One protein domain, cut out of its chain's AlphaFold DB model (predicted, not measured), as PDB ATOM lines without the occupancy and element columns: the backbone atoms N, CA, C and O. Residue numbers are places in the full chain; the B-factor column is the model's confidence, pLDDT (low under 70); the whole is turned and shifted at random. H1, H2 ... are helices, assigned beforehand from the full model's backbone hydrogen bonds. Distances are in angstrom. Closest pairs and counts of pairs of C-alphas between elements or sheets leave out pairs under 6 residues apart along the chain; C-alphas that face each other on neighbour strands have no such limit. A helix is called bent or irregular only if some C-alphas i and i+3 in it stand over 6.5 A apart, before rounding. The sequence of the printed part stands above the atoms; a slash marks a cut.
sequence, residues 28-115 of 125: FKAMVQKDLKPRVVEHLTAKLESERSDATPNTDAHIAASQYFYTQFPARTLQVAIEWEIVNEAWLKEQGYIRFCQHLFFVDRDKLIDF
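This is residues 28 to 115 of the 125 residues of an uncharacterized protein of Colwelliaceae bacterium (UniProt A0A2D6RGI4). A helical hairpin makes one end of this elongated model: the long helix H1, with a kink near residue 37, and H2, which folds back beside it after the loop of residues 51 to 59. H3, near the middle of the model, packs steeply across H1 and touches H2 at the corner by their link; H5 packs on H3 farther out, toward the other end, and the short H4 lies there near H5 without clearly touching any helix. The printed part has 88 residues with five named helices, in the order H1, H2, H3, H4, H5, and no named strand; the class is all helix, with 61 residues in the helices. The whole is compact, with a radius of gyration of the C-alphas of 13.8 A, and spans 44 by 25 by 22 A.

H1, residues 28 to 50, touches H2, residues 60 to 71, closest at the C-alphas of Val 41 and Gln 67, 5.9 A apart. They form a helical hairpin, at a shallow tilt of 31 degrees, opposite ways. H3, residues 74 to 83, is the hub, touching three helices. It touches H1 at a steep tilt of 52 degrees, the same way; their closest C-alphas, of Val 32 and Pro 74, are 6.1 A apart. H2 and H3 touch only at the corner, with residues 70 to 71 of H2 alone; the closest C-alphas are those of Thr 71 and Thr 77, 5.0 A. H3 touches H5, residues 98 to 107, at a steep tilt of 56 degrees, opposite ways; their closest C-alphas, of Ala 75 and Phe 105, are 5.9 A apart. H4, residues 89 to 94, is close to H5 but not clearly touching it, with the C-alphas of Leu 92 and Ile 98 closest at 5.9 A. H4 is apart from H1 and H2. Every O i to N i+4 pair is within hydrogen-bond range in H2, H3, H4 and H5; in H1, 16 of 19 are.

H1, residues 28 to 50, runs 31.4 A from C-alpha 28 at (105.658, 66.123, 87.339) to C-alpha 50 at (95.648, 95.653, 83.575). It has a kink of 36 degrees near residue 37 and is neither bent nor irregular, but only just: C-alphas 35 and 38 are 6.2 A apart. H2, residues 60 to 71, is 16.2 A long. H3, residues 74 to 83, is 14.1 A long. H4 has the six residues 89 to 94. H5, residues 98 to 107, is 14.3 A long and ends with C-alpha 107 at (113.635, 67.520, 75.715).

The two C-alphas farthest apart are those of Asp 54 and Gly 96, 44.6 A. The printed part has no cut. The link from H1 to H2 is short, the other three are tight, and there is no long link. The mean pLDDT of the printed part is 93.2, and no printed residue is under 70.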
ATOM      1  N   PHE A  28     105.173  64.747  87.438       96.06
ATOM      2  CA  PHE A  28     105.658  66.123  87.339       96.06
ATOM      3  C   PHE A  28     105.001  66.886  86.177       96.06
ATOM      4  O   PHE A  28     104.450  67.961  86.391       96.06
ATOM      5  N   LYS A  29     104.959  66.314  84.966       95.75
ATOM      6  CA  LYS A  29     104.265  66.946  83.826       95.75
ATOM      7  C   LYS A  29     102.775  67.169  84.096       95.75
ATOM      8  O   LYS A  29     102.226  68.195  83.703       95.75
ATOM      9  N   ALA A  30     102.122  66.216  84.762       95.62
ATOM     10  CA  ALA A  30     100.723  66.351  85.149       95.62
ATOM     11  C   ALA A  30     100.522  67.483  86.168       95.62
ATOM     12  O   ALA A  30      99.566  68.233  86.024       95.62
ATOM     13  N   MET A  31     101.426  67.637  87.138       95.19
ATOM     14  CA  MET A  31     101.431  68.758  88.083       95.19
ATOM     15  C   MET A  31     101.583  70.096  87.348       95.19
ATOM     16  O   MET A  31     100.779  70.996  87.561       95.19
ATOM     17  N   VAL A  32     102.514  70.213  86.391       95.69
ATOM     18  CA  VAL A  32     102.670  71.454  85.603       95.69
ATOM     19  C   VAL A  32     101.367  71.825  84.883       95.69
ATOM     20  O   VAL A  32     100.964  72.985  84.851       95.69
ATOM     21  N   GLN A  33     100.671  70.836  84.325       94.62
ATOM     22  CA  GLN A  33      99.439  71.064  83.568       94.62
ATOM     23  C   GLN A  33      98.187  71.245  84.433       94.62
ATOM     24  O   GLN A  33      97.259  71.920  84.001       94.62
ATOM     25  N   LYS A  34      98.121  70.635  85.617       95.12
ATOM     26  CA  LYS A  34      96.952  70.735  86.504       95.12
ATOM     27  C   LYS A  34      97.059  71.890  87.488       95.12
ATOM     28  O   LYS A  34      96.050  72.535  87.743       95.12
ATOM     29  N   ASP A  35      98.261  72.164  87.984       93.88
ATOM     30  CA  ASP A  35      98.472  73.075  89.108       93.88
ATOM     31  C   ASP A  35      99.115  74.392  88.655       93.88
ATOM     32  O   ASP A  35      98.647  75.459  89.045       93.88
ATOM     33  N   LEU A  36     100.151  74.349  87.802       94.06
ATOM     34  CA  LEU A  36     100.817  75.576  87.326       94.06
ATOM     35  C   LEU A  36     100.031  76.263  86.214       94.06
ATOM     36  O   LEU A  36      99.856  77.474  86.261       94.06
ATOM     37  N   LYS A  37      99.531  75.509  85.229       95.69
ATOM     38  CA  LYS A  37      98.746  76.062  84.117       95.69
ATOM     39  C   LYS A  37      97.635  77.028  84.561       95.69
ATOM     40  O   LYS A  37      97.618  78.128  84.019       95.69
ATOM     41  N   PRO A  38      96.727  76.693  85.499       96.62
ATOM     42  CA  PRO A  38      95.683  77.636  85.903       96.62
ATOM     43  C   PRO A  38      96.254  78.908  86.540       96.62
ATOM     44  O   PRO A  38      95.767  79.988  86.232       96.62
ATOM     45  N   ARG A  39      97.329  78.810  87.337       96.19
ATOM     46  CA  ARG A  39      97.995  79.983  87.936       96.19
ATOM     47  C   ARG A  39      98.629  80.886  86.879       96.19
ATOM     48  O   ARG A  39      98.520  82.102  86.958       96.19
ATOM     49  N   VAL A  40      99.256  80.285  85.868       96.25
ATOM     50  CA  VAL A  40      99.811  80.998  84.707       96.25
ATOM     51  C   VAL A  40      98.705  81.717  83.938       96.25
ATOM     52  O   VAL A  40      98.878  82.871  83.567       96.25
ATOM     53  N   VAL A  41      97.566  81.058  83.714       96.44
ATOM     54  CA  VAL A  41      96.408  81.651  83.023       96.44
ATOM     55  C   VAL A  41      95.829  82.822  83.809       96.44
ATOM     56  O   VAL A  41      95.560  83.864  83.218       96.44
ATOM     57  N   GLU A  42      95.649  82.662  85.117       96.50
ATOM     58  CA  GLU A  42      95.145  83.710  86.006       96.50
ATOM     59  C   GLU A  42      96.072  84.930  85.995       96.50
ATOM     60  O   GLU A  42      95.626  86.033  85.686       96.50
ATOM     61  N   HIS A  43      97.372  84.716  86.219       96.31
ATOM     62  CA  HIS A  43      98.374  85.781  86.196       96.31
ATOM     63  C   HIS A  43      98.438  86.491  84.835       96.31
ATOM     64  O   HIS A  43      98.436  87.717  84.769       96.31
ATOM     65  N   LEU A  44      98.455  85.730  83.735       94.50
ATOM     66  CA  LEU A  44      98.478  86.276  82.376       94.50
ATOM     67  C   LEU A  44      97.237  87.121  82.076       94.50
ATOM     68  O   LEU A  44      97.350  88.182  81.469       94.50
ATOM     69  N   THR A  45      96.062  86.647  82.484       94.44
ATOM     70  CA  THR A  45      94.799  87.353  82.241       94.44
ATOM     71  C   THR A  45      94.774  88.658  83.021       94.44
ATOM     72  O   THR A  45      94.545  89.703  82.421       94.44
ATOM     73  N   ALA A  46      95.124  88.622  84.311       94.50
ATOM     74  CA  ALA A  46      95.213  89.819  85.139       94.50
ATOM     75  C   ALA A  46      96.216  90.838  84.571       94.50
ATOM     76  O   ALA A  46      95.904  92.026  84.488       94.50
ATOM     77  N   LYS A  47      97.388  90.371  84.115       92.38
ATOM     78  CA  LYS A  47      98.396  91.219  83.466       92.38
ATOM     79  C   LYS A  47      97.831  91.901  82.217       92.38
ATOM     80  O   LYS A  47      97.814  93.127  82.152       92.38
ATOM     81  N   LEU A  48      97.298  91.129  81.267       92.12
ATOM     82  CA  LEU A  48      96.786  91.661  79.998       92.12
ATOM     83  C   LEU A  48      95.562  92.570  80.177       92.12
ATOM     84  O   LEU A  48      95.403  93.537  79.435       92.12
ATOM     85  N   GLU A  49      94.700  92.281  81.150       92.06
ATOM     86  CA  GLU A  49      93.576  93.154  81.495       92.06
ATOM     87  C   GLU A  49      94.051  94.471  82.114       92.06
ATOM     88  O   GLU A  49      93.507  95.522  81.780       92.06
ATOM     89  N   SER A  50      95.081  94.440  82.969       90.81
ATOM     90  CA  SER A  50      95.648  95.653  83.575       90.81
ATOM     91  C   SER A  50      96.387  96.541  82.570       90.81
ATOM     92  O   SER A  50      96.365  97.761  82.689       90.81
ATOM     93  N   GLU A  51      96.989  95.930  81.548       90.38
ATOM     94  CA  GLU A  51      97.699  96.604  80.456       90.38
ATOM     95  C   GLU A  51      96.763  97.008  79.308       90.38
ATOM     96  O   GLU A  51      97.222  97.476  78.265       90.38
ATOM     97  N   ARG A  52      95.448  96.795  79.446       90.31
ATOM     98  CA  ARG A  52      94.481  97.120  78.397       90.31
ATOM     99  C   ARG A  52      94.440  98.635  78.180       90.31
ATOM    100  O   ARG A  52      94.074  99.394  79.074       90.31
ATOM    101  N   SER A  53      94.769  99.060  76.966       88.00
ATOM    102  CA  SER A  53      94.775 100.465  76.549       88.00
ATOM    103  C   SER A  53      94.366 100.610  75.078       88.00
ATOM    104  O   SER A  53      94.178  99.610  74.385       88.00
ATOM    105  N   ASP A  54      94.261 101.842  74.577       82.44
ATOM    106  CA  ASP A  54      94.003 102.087  73.150       82.44
ATOM    107  C   ASP A  54      95.151 101.586  72.247       82.44
ATOM    108  O   ASP A  54      94.908 101.194  71.105       82.44
ATOM    109  N   ALA A  55      96.389 101.549  72.757       83.25
ATOM    110  CA  ALA A  55      97.558 101.018  72.046       83.25
ATOM    111  C   ALA A  55      97.668  99.485  72.159       83.25
ATOM    112  O   ALA A  55      98.076  98.808  71.215       83.25
ATOM    113  N   THR A  56      97.255  98.929  73.298       83.38
ATOM    114  CA  THR A  56      97.262  97.495  73.619       83.38
ATOM    115  C   THR A  56      95.840  97.037  73.938       83.38
ATOM    116  O   THR A  56      95.481  96.840  75.102       83.38
ATOM    117  N   PRO A  57      94.982  96.844  72.917       80.81
ATOM    118  CA  PRO A  57      93.556  96.617  73.138       80.81
ATOM    119  C   PRO A  57      93.255  95.328  73.908       80.81
ATOM    120  O   PRO A  57      92.160  95.204  74.454       80.81
ATOM    121  N   ASN A  58      94.200  94.371  73.953       90.31
ATOM    122  CA  ASN A  58      94.128  93.133  74.742       90.31
ATOM    123  C   ASN A  58      92.719  92.539  74.753       90.31
ATOM    124  O   ASN A  58      92.106  92.312  75.798       90.31
ATOM    125  N   THR A  59      92.182  92.364  73.545       91.88
ATOM    126  CA  THR A  59      90.836  91.838  73.341       91.88
ATOM    127  C   THR A  59      90.749  90.420  73.883       91.88
ATOM    128  O   THR A  59      91.756  89.719  73.999       91.88
ATOM    129  N   ASP A  60      89.539  89.948  74.155       92.75
ATOM    130  CA  ASP A  60      89.343  88.599  74.693       92.75
ATOM    131  C   ASP A  60      89.915  87.520  73.752       92.75
ATOM    132  O   ASP A  60      90.439  86.502  74.204       92.75
ATOM    133  N   ALA A  61      89.913  87.775  72.437       93.44
ATOM    134  CA  ALA A  61      90.570  86.920  71.450       93.44
ATOM    135  C   ALA A  61      92.100  86.890  71.621       93.44
ATOM    136  O   ALA A  61      92.703  85.820  71.536       93.44
ATOM    137  N   HIS A  62      92.729  88.039  71.895       92.75
ATOM    138  CA  HIS A  62      94.165  88.121  72.176       92.75
ATOM    139  C   HIS A  62      94.527  87.412  73.486       92.75
ATOM    140  O   HIS A  62      95.493  86.648  73.527       92.75
ATOM    141  N   ILE A  63      93.721  87.604  74.535       93.81
ATOM    142  CA  ILE A  63      93.902  86.928  75.825       93.81
ATOM    143  C   ILE A  63      93.803  85.410  75.635       93.81
ATOM    144  O   ILE A  63      94.703  84.681  76.051       93.81
ATOM    145  N   ALA A  64      92.778  84.919  74.933       94.69
ATOM    146  CA  ALA A  64      92.615  83.492  74.656       94.69
ATOM    147  C   ALA A  64      93.776  82.915  73.823       94.69
ATOM    148  O   ALA A  64      94.278  81.828  74.125       94.69
ATOM    149  N   ALA A  65      94.244  83.643  72.804       95.12
ATOM    150  CA  ALA A  65      95.394  83.239  71.996       95.12
ATOM    151  C   ALA A  65      96.685  83.184  72.828       95.12
ATOM    152  O   ALA A  65      97.452  82.224  72.717       95.12
ATOM    153  N   SER A  66      96.891  84.162  73.710       94.62
ATOM    154  CA  SER A  66      98.034  84.213  74.625       94.62
ATOM    155  C   SER A  66      97.995  83.058  75.626       94.62
ATOM    156  O   SER A  66      98.982  82.339  75.783       94.62
ATOM    157  N   GLN A  67      96.840  82.802  76.248       95.81
ATOM    158  CA  GLN A  67      96.641  81.655  77.136       95.81
ATOM    159  C   GLN A  67      96.937  80.335  76.416       95.81
ATOM    160  O   GLN A  67      97.631  79.472  76.962       95.81
ATOM    161  N   TYR A  68      96.450  80.174  75.183       96.25
ATOM    162  CA  TYR A  68      96.747  79.000  74.370       96.25
ATOM    163  C   TYR A  68      98.252  78.873  74.135       96.25
ATOM    164  O   TYR A  68      98.838  77.842  74.464       96.25
ATOM    165  N   PHE A  69      98.896  79.934  73.648       95.75
ATOM    166  CA  PHE A  69     100.323  79.938  73.355       95.75
ATOM    167  C   PHE A  69     101.161  79.552  74.575       95.75
ATOM    168  O   PHE A  69     101.932  78.593  74.499       95.75
ATOM    169  N   TYR A  70     101.000  80.240  75.705       95.31
ATOM    170  CA  TYR A  70     101.840  80.029  76.885       95.31
ATOM    171  C   TYR A  70     101.590  78.688  77.581       95.31
ATOM    172  O   TYR A  70     102.503  78.153  78.207       95.31
ATOM    173  N   THR A  71     100.395  78.106  77.434       95.69
ATOM    174  CA  THR A  71     100.022  76.876  78.152       95.69
ATOM    175  C   THR A  71      99.997  75.603  77.310       95.69
ATOM    176  O   THR A  71      99.759  74.517  77.855       95.69
ATOM    177  N   GLN A  72     100.246  75.706  76.001       95.62
ATOM    178  CA  GLN A  72     100.194  74.576  75.069       95.62
ATOM    179  C   GLN A  72     101.202  73.471  75.418       95.62
ATOM    180  O   GLN A  72     100.888  72.287  75.295       95.62
ATOM    181  N   PHE A  73     102.406  73.842  75.862       96.19
ATOM    182  CA  PHE A  73     103.484  72.900  76.168       96.19
ATOM    183  C   PHE A  73     103.904  73.005  77.638       96.19
ATOM    184  O   PHE A  73     104.151  74.117  78.100       96.19
ATOM    185  N   PRO A  74     104.064  71.882  78.371       95.81
ATOM    186  CA  PRO A  74     104.485  71.910  79.773       95.81
ATOM    187  C   PRO A  74     105.798  72.662  79.999       95.81
ATOM    188  O   PRO A  74     105.921  73.365  80.996       95.81
ATOM    189  N   ALA A  75     106.764  72.535  79.085       96.19
ATOM    190  CA  ALA A  75     108.032  73.250  79.184       96.19
ATOM    191  C   ALA A  75     107.829  74.766  79.172       96.19
ATOM    192  O   ALA A  75     108.329  75.450  80.055       96.19
ATOM    193  N   ARG A  76     107.011  75.273  78.245       95.75
ATOM    194  CA  ARG A  76     106.688  76.697  78.158       95.75
ATOM    195  C   ARG A  76     105.915  77.181  79.380       95.75
ATOM    196  O   ARG A  76     106.306  78.183  79.961       95.75
ATOM    197  N   THR A  77     104.895  76.434  79.811       96.88
ATOM    198  CA  THR A  77     104.127  76.742  81.028       96.88
ATOM    199  C   THR A  77     105.039  76.848  82.249       96.88
ATOM    200  O   THR A  77     104.895  77.761  83.052       96.88
ATOM    201  N   LEU A  78     105.977  75.910  82.402       96.50
ATOM    202  CA  LEU A  78     106.935  75.925  83.501       96.50
ATOM    203  C   LEU A  78     107.908  77.099  83.384       96.50
ATOM    204  O   LEU A  78     108.210  77.727  84.389       96.50
ATOM    205  N   GLN A  79     108.385  77.387  82.173       95.12
ATOM    206  CA  GLN A  79     109.311  78.482  81.913       95.12
ATOM    207  C   GLN A  79     108.686  79.826  82.304       95.12
ATOM    208  O   GLN A  79     109.269  80.532  83.115       95.12
ATOM    209  N   VAL A  80     107.468  80.130  81.836       95.12
ATOM    210  CA  VAL A  80     106.768  81.369  82.227       95.12
ATOM    211  C   VAL A  80     106.396  81.401  83.702       95.12
ATOM    212  O   VAL A  80     106.391  82.463  84.304       95.12
ATOM    213  N   ALA A  81     106.094  80.250  84.312       95.50
ATOM    214  CA  ALA A  81     105.802  80.203  85.740       95.50
ATOM    215  C   ALA A  81     107.029  80.547  86.596       95.50
ATOM    216  O   ALA A  81     106.863  81.086  87.686       95.50
ATOM    217  N   ILE A  82     108.235  80.220  86.122       94.31
ATOM    218  CA  ILE A  82     109.493  80.617  86.765       94.31
ATOM    219  C   ILE A  82     109.785  82.091  86.471       94.31
ATOM    220  O   ILE A  82     110.075  82.833  87.400       94.31
ATOM    221  N   GLU A  83     109.666  82.507  85.208       93.44
ATOM    222  CA  GLU A  83     109.978  83.871  84.759       93.44
ATOM    223  C   GLU A  83     109.086  84.927  85.421       93.44
ATOM    224  O   GLU A  83     109.554  85.957  85.882       93.44
ATOM    225  N   TRP A  84     107.786  84.654  85.529       92.56
ATOM    226  CA  TRP A  84     106.828  85.543  86.193       92.56
ATOM    227  C   TRP A  84     106.749  85.304  87.705       92.56
ATOM    228  O   TRP A  84     105.773  85.697  88.336       92.56
ATOM    229  N   GLU A  85     107.724  84.590  88.273       93.44
ATOM    230  CA  GLU A  85     107.854  84.312  89.708       93.44
ATOM    231  C   GLU A  85     106.614  83.663  90.366       93.44
ATOM    232  O   GLU A  85     106.461  83.662  91.588       93.44
ATOM    233  N   ILE A  86     105.740  83.029  89.576       93.12
ATOM    234  CA  ILE A  86     104.578  82.262  90.063       93.12
ATOM    235  C   ILE A  86     105.050  81.065  90.902       93.12
ATOM    236  O   ILE A  86     104.385  80.640  91.852       93.12
ATOM    237  N   VAL A  87     106.202  80.501  90.535       92.31
ATOM    238  CA  VAL A  87     106.951  79.526  91.326       92.31
ATOM    239  C   VAL A  87     108.407  79.960  91.419       92.31
ATOM    240  O   VAL A  87     108.988  80.430  90.448       92.31
ATOM    241  N   ASN A  88     109.024  79.747  92.581       91.38
ATOM    242  CA  ASN A  88     110.430  80.079  92.797       91.38
ATOM    243  C   ASN A  88     111.317  78.824  92.858       91.38
ATOM    244  O   ASN A  88     110.852  77.683  92.978       91.38
ATOM    245  N   GLU A  89     112.631  79.037  92.785       88.19
ATOM    246  CA  GLU A  89     113.609  77.949  92.824       88.19
ATOM    247  C   GLU A  89     113.560  77.166  94.151       88.19
ATOM    248  O   GLU A  89     113.738  75.947  94.154       88.19
ATOM    249  N   ALA A  90     113.282  77.840  95.274       89.25
ATOM    250  CA  ALA A  90     113.172  77.200  96.585       89.25
ATOM    251  C   ALA A  90     112.047  76.153  96.604       89.25
ATOM    252  O   ALA A  90     112.284  75.001  96.969       89.25
ATOM    253  N   TRP A  91     110.870  76.506  96.086       90.75
ATOM    254  CA  TRP A  91     109.733  75.600  95.947       90.75
ATOM    255  C   TRP A  91     110.079  74.387  95.069       90.75
ATOM    256  O   TRP A  91     109.792  73.243  95.426       90.75
ATOM    257  N   LEU A  92     110.774  74.601  93.944       90.69
ATOM    258  CA  LEU A  92     111.212  73.511  93.061       90.69
ATOM    259  C   LEU A  92     112.247  72.584  93.720       90.69
ATOM    260  O   LEU A  92     112.239  71.372  93.464       90.69
ATOM    261  N   LYS A  93     113.140  73.135  94.553       90.50
ATOM    262  CA  LYS A  93     114.134  72.375  95.327       90.50
ATOM    263  C   LYS A  93     113.468  71.529  96.404       90.50
ATOM    264  O   LYS A  93     113.752  70.334  96.471       90.50
ATOM    265  N   GLU A  94     112.559  72.110  97.182       91.75
ATOM    266  CA  GLU A  94     111.828  71.416  98.251       91.75
ATOM    267  C   GLU A  94     111.033  70.218  97.724       91.75
ATOM    268  O   GLU A  94     111.040  69.144  98.324       91.75
ATOM    269  N   GLN A  95     110.408  70.362  96.554       88.44
ATOM    270  CA  GLN A  95     109.659  69.276  95.916       88.44
ATOM    271  C   GLN A  95     110.552  68.248  95.191       88.44
ATOM    272  O   GLN A  95     110.078  67.198  94.745       88.44
ATOM    273  N   GLY A  96     111.850  68.531  95.048       90.56
ATOM    274  CA  GLY A  96     112.796  67.675  94.335       90.56
ATOM    275  C   GLY A  96     112.588  67.650  92.816       90.56
ATOM    276  O   GLY A  96     112.897  66.647  92.167       90.56
ATOM    277  N   TYR A  97     112.059  68.729  92.230       94.25
ATOM    278  CA  TYR A  97     111.710  68.802  90.807       94.25
ATOM    279  C   TYR A  97     112.814  69.342  89.898       94.25
ATOM    280  O   TYR A  97     112.706  69.188  88.686       94.25
ATOM    281  N   ILE A  98     113.915  69.863  90.444       93.56
ATOM    282  CA  ILE A  98     115.015  70.474  89.670       93.56
ATOM    283  C   ILE A  98     115.488  69.600  88.498       93.56
ATOM    284  O   ILE A  98     115.571  70.063  87.362       93.56
ATOM    285  N   ARG A  99     115.731  68.305  88.738       92.62
ATOM    286  CA  ARG A  99     116.148  67.372  87.676       92.62
ATOM    287  C   ARG A  99     115.077  67.168  86.605       92.62
ATOM    288  O   ARG A  99     115.416  66.930  85.450       92.62
ATOM    289  N   PHE A 100     113.801  67.221  86.976       95.75
ATOM    290  CA  PHE A 100     112.703  67.110  86.020       95.75
ATOM    291  C   PHE A 100     112.536  68.390  85.208       95.75
ATOM    292  O   PHE A 100     112.294  68.279  84.012       95.75
ATOM    293  N   CYS A 101     112.747  69.567  85.806       95.12
ATOM    294  CA  CYS A 101     112.780  70.839  85.083       95.12
ATOM    295  C   CYS A 101     113.890  70.835  84.026       95.12
ATOM    296  O   CYS A 101     113.616  71.033  82.848       95.12
ATOM    297  N   GLN A 102     115.124  70.506  84.429       94.50
ATOM    298  CA  GLN A 102     116.267  70.402  83.513       94.50
ATOM    299  C   GLN A 102     115.997  69.413  82.377       94.50
ATOM    300  O   GLN A 102     116.254  69.707  81.212       94.50
ATOM    301  N   HIS A 103     115.456  68.239  82.709       95.62
ATOM    302  CA  HIS A 103     115.117  67.238  81.707       95.62
ATOM    303  C   HIS A 103     114.032  67.732  80.745       95.62
ATOM    304  O   HIS A 103     114.174  67.550  79.540       95.62
ATOM    305  N   LEU A 104     112.977  68.367  81.261       96.19
ATOM    306  CA  LEU A 104     111.881  68.889  80.453       96.19
ATOM    307  C   LEU A 104     112.369  69.978  79.491       96.19
ATOM    308  O   LEU A 104     112.068  69.904  78.308       96.19
ATOM    309  N   PHE A 105     113.178  70.928  79.965       95.69
ATOM    310  CA  PHE A 105     113.753  71.983  79.123       95.69
ATOM    311  C   PHE A 105     114.736  71.454  78.085       95.69
ATOM    312  O   PHE A 105     114.830  72.001  76.992       95.69
ATOM    313  N   PHE A 106     115.451  70.374  78.396       95.94
ATOM    314  CA  PHE A 106     116.312  69.728  77.415       95.94
ATOM    315  C   PHE A 106     115.507  69.031  76.308       95.94
ATOM    316  O   PHE A 106     115.851  69.154  75.135       95.94
ATOM    317  N   VAL A 107     114.450  68.293  76.671       94.56
ATOM    318  CA  VAL A 107     113.635  67.520  75.715       94.56
ATOM    319  C   VAL A 107     112.773  68.429  74.841       94.56
ATOM    320  O   VAL A 107     112.746  68.240  73.631       94.56
ATOM    321  N   ASP A 108     112.131  69.432  75.435       95.31
ATOM    322  CA  ASP A 108     111.219  70.357  74.748       95.31
ATOM    323  C   ASP A 108     111.914  71.690  74.411       95.31
ATOM    324  O   ASP A 108     111.287  72.752  74.398       95.31
ATOM    325  N   ARG A 109     113.231  71.661  74.164       94.44
ATOM    326  CA  ARG A 109     114.040  72.867  73.921       94.44
ATOM    327  C   ARG A 109     113.508  73.709  72.761       94.44
ATOM    328  O   ARG A 109     113.565  74.928  72.814       94.44
ATOM    329  N   ASP A 110     112.978  73.065  71.726       94.62
ATOM    330  CA  ASP A 110     112.392  73.719  70.551       94.62
ATOM    331  C   ASP A 110     111.056  74.429  70.842       94.62
ATOM    332  O   ASP A 110     110.543  75.148  69.988       94.62
ATOM    333  N   LYS A 111     110.460  74.209  72.021       94.81
ATOM    334  CA  LYS A 111     109.200  74.838  72.444       94.81
ATOM    335  C   LYS A 111     109.400  76.018  73.389       94.81
ATOM    336  O   LYS A 111     108.418  76.727  73.648       94.81
ATOM    337  N   LEU A 112     110.613  76.182  73.914       94.38
ATOM    338  CA  LEU A 112     110.960  77.243  74.853       94.38
ATOM    339  C   LEU A 112     110.832  78.616  74.193       94.38
ATOM    340  O   LEU A 112     110.967  78.758  72.979       94.38
ATOM    341  N   ILE A 113     110.522  79.607  75.019       92.62
ATOM    342  CA  ILE A 113     110.500  81.013  74.630       92.62
ATOM    343  C   ILE A 113     111.918  81.551  74.761       92.62
ATOM    344  O   ILE A 113     112.617  81.233  75.728       92.62
ATOM    345  N   ASP A 114     112.318  82.361  73.793       88.06
ATOM    346  CA  ASP A 114     113.532  83.150  73.888       88.06
ATOM    347  C   ASP A 114     113.211  84.504  74.530       88.06
ATOM    348  O   ASP A 114     112.635  85.379  73.884       88.06
ATOM    349  N   PHE A 115     113.530  84.638  75.818       79.44
ATOM    350  CA  PHE A 115     113.289  85.866  76.576       79.44
ATOM    351  C   PHE A 115     114.330  86.954  76.302       79.44
ATOM    352  O   PHE A 115     114.059  88.108  76.611       79.44
TER     353      PHE A 115